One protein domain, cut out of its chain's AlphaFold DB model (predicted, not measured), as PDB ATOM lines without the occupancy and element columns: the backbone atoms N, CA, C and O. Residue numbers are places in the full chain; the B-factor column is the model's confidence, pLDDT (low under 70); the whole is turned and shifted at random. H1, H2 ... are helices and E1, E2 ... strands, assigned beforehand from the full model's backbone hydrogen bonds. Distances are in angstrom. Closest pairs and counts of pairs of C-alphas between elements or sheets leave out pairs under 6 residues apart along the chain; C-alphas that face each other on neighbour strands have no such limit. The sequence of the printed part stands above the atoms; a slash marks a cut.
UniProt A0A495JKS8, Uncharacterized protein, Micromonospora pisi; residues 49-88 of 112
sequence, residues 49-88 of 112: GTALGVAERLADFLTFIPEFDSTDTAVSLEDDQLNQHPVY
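AT A GLANCE: This is residues 49 to 88 of the 112 residues of an uncharacterized protein of Micromonospora pisi (UniProt A0A495JKS8). A small hairpin of two strands, E1 and E2, has one helix, H1, packed on it at the E1 side, and a long loop folds back from the last turn of H1 to the first residue of E1. The hairpin's turn makes one end of the elongated shape and this loop the other. The printed part has 40 residues, with H1, E1 and E2 in that order along the chain; the sheet's order is E1 - E2, antiparallel, and the class is mixed, helices and strands. The whole is only just compact, close to loose, with a radius of gyration of the C-alphas of 10.4 A, and spans 30 by 19 by 15 A.

IN THESE COORDINATES: E2, residues 80 to 86, is the longest strand, 14.2 A from first to last C-alpha; C-alpha 86 is at (1.743, 30.941, 28.550). E1, residues 74 to 77, measures 10.5 A. H1, residues 49 to 62, measures 19.9 A, from C-alpha 49 at (-3.361, 21.518, 32.012) to C-alpha 62 at (-11.868, 37.343, 23.493).

HOW THE PARTS SIT: E1 and E2 form a hairpin, antiparallel at 145 degrees between their directions. The C-alphas of Ala 74 and Pro 86 face each other at 4.1 A. N 85 and O 75 are within hydrogen-bond range at 2.7 A, as are N 75 and O 85 at 2.9 A. The closest C-alphas of H1 and E1 are those of Leu 52 and Val 75, 6.5 A apart. H1 and E2 are near each other, with 5 pairs of C-alphas within 10 A. In H1, 9 of 10 O i to N i+4 pairs are within hydrogen-bond range.

THE WHOLE: The two C-alphas farthest apart are those of Phe 64 and Asp 79, at 30.2 A. The printed part has no cut. The link from H1 to E1, 11 residues, is long, and that from E1 to E2, 2 residues, is tight. The mean pLDDT of the printed part is 94.1, and no printed residue is under 70.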
ATOM      1  N   GLY A  49      -2.822  21.825  33.343       96.81
ATOM      2  CA  GLY A  49      -3.361  21.518  32.012       96.81
ATOM      3  C   GLY A  49      -4.839  21.895  31.869       96.81
ATOM      4  O   GLY A  49      -5.242  22.474  30.865       96.81
ATOM      5  N   THR A  50      -5.654  21.645  32.901       97.94
ATOM      6  CA  THR A  50      -7.056  22.092  32.906       97.94
ATOM      7  C   THR A  50      -7.168  23.616  32.976       97.94
ATOM      8  O   THR A  50      -8.071  24.173  32.356       97.94
ATOM      9  N   ALA A  51      -6.267  24.289  33.697       98.00
ATOM     10  CA  ALA A  51      -6.220  25.747  33.746       98.00
ATOM     11  C   ALA A  51      -5.896  26.348  32.371       98.00
ATOM     12  O   ALA A  51      -6.627  27.220  31.905       98.00
ATOM     13  N   LEU A  52      -4.869  25.822  31.697       97.69
ATOM     14  CA  LEU A  52      -4.479  26.224  30.344       97.69
ATOM     15  C   LEU A  52      -5.631  26.037  29.353       97.69
ATOM     16  O   LEU A  52      -5.967  26.973  28.642       97.69
ATOM     17  N   GLY A  53      -6.317  24.890  29.378       97.62
ATOM     18  CA  GLY A  53      -7.453  24.653  28.480       97.62
ATOM     19  C   GLY A  53      -8.689  25.521  28.766       97.62
ATOM     20  O   GLY A  53      -9.538  25.676  27.890       97.62
ATOM     21  N   VAL A  54      -8.855  26.058  29.982       97.81
ATOM     22  CA  VAL A  54      -9.885  27.079  30.274       97.81
ATOM     23  C   VAL A  54      -9.446  28.440  29.739       97.81
ATOM     24  O   VAL A  54     -10.256  29.138  29.134       97.81
ATOM     25  N   ALA A  55      -8.177  28.796  29.938       96.75
ATOM     26  CA  ALA A  55      -7.610  30.049  29.461       96.75
ATOM     27  C   ALA A  55      -7.581  30.131  27.928       96.75
ATOM     28  O   ALA A  55      -7.914  31.177  27.391       96.75
ATOM     29  N   GLU A  56      -7.292  29.032  27.230       96.81
ATOM     30  CA  GLU A  56      -7.396  28.910  25.769       96.81
ATOM     31  C   GLU A  56      -8.806  29.251  25.275       96.81
ATOM     32  O   GLU A  56      -8.983  30.173  24.487       96.81
ATOM     33  N   ARG A  57      -9.839  28.611  25.838       96.50
ATOM     34  CA  ARG A  57     -11.242  28.908  25.500       96.50
ATOM     35  C   ARG A  57     -11.632  30.358  25.781       96.50
ATOM     36  O   ARG A  57     -12.441  30.929  25.052       96.50
ATOM     37  N   LEU A  58     -11.106  30.944  26.857       95.12
ATOM     38  CA  LEU A  58     -11.336  32.353  27.165       95.12
ATOM     39  C   LEU A  58     -10.618  33.264  26.160       95.12
ATOM     40  O   LEU A  58     -11.211  34.237  25.708       95.12
ATOM     41  N   ALA A  59      -9.384  32.933  25.782       94.00
ATOM     42  CA  ALA A  59      -8.620  33.654  24.773       94.00
ATOM     43  C   ALA A  59      -9.334  33.628  23.417       94.00
ATOM     44  O   ALA A  59      -9.494  34.682  22.806       94.00
ATOM     45  N   ASP A  60      -9.848  32.466  23.009       93.12
ATOM     46  CA  ASP A  60     -10.655  32.300  21.797       93.12
ATOM     47  C   ASP A  60     -11.912  33.164  21.839       93.12
ATOM     48  O   ASP A  60     -12.225  33.867  20.877       93.12
ATOM     49  N   PHE A  61     -12.614  33.164  22.976       93.88
ATOM     50  CA  PHE A  61     -13.785  34.010  23.170       93.88
ATOM     51  C   PHE A  61     -13.433  35.496  23.068       93.88
ATOM     52  O   PHE A  61     -14.227  36.260  22.545       93.88
ATOM     53  N   LEU A  62     -12.258  35.931  23.521       93.00
ATOM     54  CA  LEU A  62     -11.868  37.343  23.493       93.00
ATOM     55  C   LEU A  62     -11.356  37.825  22.125       93.00
ATOM     56  O   LEU A  62     -11.245  39.031  21.933       93.00
ATOM     57  N   THR A  63     -11.104  36.933  21.158       90.06
ATOM     58  CA  THR A  63     -10.533  37.294  19.839       90.06
ATOM     59  C   THR A  63     -11.340  38.321  19.038       90.06
ATOM     60  O   THR A  63     -10.781  39.001  18.180       90.06
ATOM     61  N   PHE A  64     -12.644  38.465  19.296       90.19
ATOM     62  CA  PHE A  64     -13.479  39.463  18.617       90.19
ATOM     63  C   PHE A  64     -13.366  40.878  19.216       90.19
ATOM     64  O   PHE A  64     -13.946  41.814  18.662       90.19
ATOM     65  N   ILE A  65     -12.660  41.040  20.340       93.94
ATOM     66  CA  ILE A  65     -12.448  42.323  21.017       93.94
ATOM     67  C   ILE A  65     -11.032  42.827  20.677       93.94
ATOM     68  O   ILE A  65     -10.056  42.233  21.139       93.94
ATOM     69  N   PRO A  66     -10.888  43.908  19.888       90.38
ATOM     70  CA  PRO A  66      -9.601  44.324  19.320       90.38
ATOM     71  C   PRO A  66      -8.568  44.794  20.356       90.38
ATOM     72  O   PRO A  66      -7.377  44.820  20.057       90.38
ATOM     73  N   GLU A  67      -8.992  45.166  21.562       90.81
ATOM     74  CA  GLU A  67      -8.105  45.571  22.655       90.81
ATOM     75  C   GLU A  67      -7.375  44.389  23.323       90.81
ATOM     76  O   GLU A  67      -6.402  44.610  24.049       90.81
ATOM     77  N   PHE A  68      -7.819  43.143  23.105       90.56
ATOM     78  CA  PHE A  68      -7.202  41.953  23.694       90.56
ATOM     79  C   PHE A  68      -6.234  41.271  22.723       90.56
ATOM     80  O   PHE A  68      -6.608  40.858  21.628       90.56
ATOM     81  N   ASP A  69      -4.995  41.067  23.171       89.44
ATOM     82  CA  ASP A  69      -4.044  40.170  22.510       89.44
ATOM     83  C   ASP A  69      -4.195  38.761  23.099       89.44
ATOM     84  O   ASP A  69      -3.695  38.473  24.190       89.44
ATOM     85  N   SER A  70      -4.900  37.879  22.386       89.94
ATOM     86  CA  SER A  70      -5.115  36.493  22.816       89.94
ATOM     87  C   SER A  70      -3.810  35.697  22.910       89.94
ATOM     88  O   SER A  70      -3.727  34.764  23.711       89.94
ATOM     89  N   THR A  71      -2.767  36.075  22.165       90.81
ATOM     90  CA  THR A  71      -1.479  35.364  22.162       90.81
ATOM     91  C   THR A  71      -0.636  35.643  23.404       90.81
ATOM     92  O   THR A  71       0.192  34.812  23.769       90.81
ATOM     93  N   ASP A  72      -0.903  36.752  24.104       91.75
ATOM     94  CA  ASP A  72      -0.297  37.085  25.400       91.75
ATOM     95  C   ASP A  72      -1.065  36.432  26.584       91.75
ATOM     96  O   ASP A  72      -0.804  36.737  27.750       91.75
ATOM     97  N   THR A  73      -2.010  35.514  26.322       95.00
ATOM     98  CA  THR A  73      -2.746  34.795  27.379       95.00
ATOM     99  C   THR A  73      -1.824  33.865  28.166       95.00
ATOM    100  O   THR A  73      -1.158  32.991  27.603       95.00
ATOM    101  N   ALA A  74      -1.864  33.980  29.493       96.19
ATOM    102  CA  ALA A  74      -1.135  33.115  30.410       96.19
ATOM    103  C   ALA A  74      -1.952  32.801  31.670       96.19
ATOM    104  O   ALA A  74      -2.860  33.541  32.051       96.19
ATOM    105  N   VAL A  75      -1.601  31.703  32.339       97.25
ATOM    106  CA  VAL A  75      -2.129  31.324  33.657       97.25
ATOM    107  C   VAL A  75      -1.014  31.350  34.690       97.25
ATOM    108  O   VAL A  75       0.126  31.029  34.385       97.25
ATOM    109  N   SER A  76      -1.334  31.681  35.929       96.25
ATOM    110  CA  SER A  76      -0.409  31.576  37.057       96.25
ATOM    111  C   SER A  76      -1.127  30.926  38.231       96.25
ATOM    112  O   SER A  76      -2.359  30.812  38.237       96.25
ATOM    113  N   LEU A  77      -0.375  30.534  39.255       95.25
ATOM    114  CA  LEU A  77      -0.988  30.337  40.564       95.25
ATOM    115  C   LEU A  77      -1.432  31.700  41.123       95.25
ATOM    116  O   LEU A  77      -0.861  32.743  40.787       95.25
ATOM    117  N   GLU A  78      -2.487  31.701  41.938       92.25
ATOM    118  CA  GLU A  78      -3.075  32.931  42.494       92.25
ATOM    119  C   GLU A  78      -2.098  33.661  43.425       92.25
ATOM    120  O   GLU A  78      -2.044  34.891  43.422       92.25
ATOM    121  N   ASP A  79      -1.314  32.899  44.185       90.25
ATOM    122  CA  ASP A  79      -0.296  33.353  45.131       90.25
ATOM    123  C   ASP A  79       1.090  33.555  44.495       90.25
ATOM    124  O   ASP A  79       1.997  34.058  45.158       90.25
ATOM    125  N   ASP A  80       1.245  33.226  43.210       91.62
ATOM    126  CA  ASP A  80       2.516  33.291  42.486       91.62
ATOM    127  C   ASP A  80       2.342  33.846  41.062       91.62
ATOM    128  O   ASP A  80       2.622  33.211  40.046       91.62
ATOM    129  N   GLN A  81       1.827  35.074  40.991       90.62
ATOM    130  CA  GLN A  81       1.409  35.715  39.737       90.62
ATOM    131  C   GLN A  81       2.560  36.129  38.813       90.62
ATOM    132  O   GLN A  81       2.335  36.426  37.638       90.62
ATOM    133  N   LEU A  82       3.787  36.167  39.334       90.69
ATOM    134  CA  LEU A  82       4.978  36.456  38.535       90.69
ATOM    135  C   LEU A  82       5.435  35.232  37.731       90.69
ATOM    136  O   LEU A  82       6.115  35.394  36.720       90.69
ATOM    137  N   ASN A  83       5.032  34.026  38.143       93.62
ATOM    138  CA  ASN A  83       5.330  32.784  37.446       93.62
ATOM    139  C   ASN A  83       4.171  32.418  36.518       93.62
ATOM    140  O   ASN A  83       3.233  31.701  36.867       93.62
ATOM    141  N   GLN A  84       4.240  32.973  35.312       95.50
ATOM    142  CA  GLN A  84       3.233  32.798  34.276       95.50
ATOM    143  C   GLN A  84       3.548  31.591  33.385       95.50
ATOM    144  O   GLN A  84       4.676  31.393  32.935       95.50
ATOM    145  N   HIS A  85       2.516  30.813  33.090       96.94
ATOM    146  CA  HIS A  85       2.503  29.727  32.125       96.94
ATOM    147  C   HIS A  85       1.728  30.192  30.885       96.94
ATOM    148  O   HIS A  85       0.501  30.323  30.955       96.94
ATOM    149  N   PRO A  86       2.407  30.483  29.766       96.50
ATOM    150  CA  PRO A  86       1.743  30.941  28.550       96.50
ATOM    151  C   PRO A  86       0.853  29.840  27.955       96.50
ATOM    152  O   PRO A  86       1.194  28.657  28.000       96.50
ATOM    153  N   VAL A  87      -0.291  30.236  27.397       96.94
ATOM    154  CA  VAL A  87      -1.199  29.327  26.676       96.94
ATOM    155  C   VAL A  87      -0.666  29.062  25.271       96.94
ATOM    156  O   VAL A  87      -0.532  27.912  24.853       96.94
ATOM    157  N   TYR A  88      -0.311  30.134  24.568       95.88
ATOM    158  CA  TYR A  88       0.218  30.092  23.212       95.88
ATOM    159  C   TYR A  88       1.736  30.236  23.206       95.88
ATOM    160  O   TYR A  88       2.347  30.765  24.132       95.88
TER     161      TYR A  88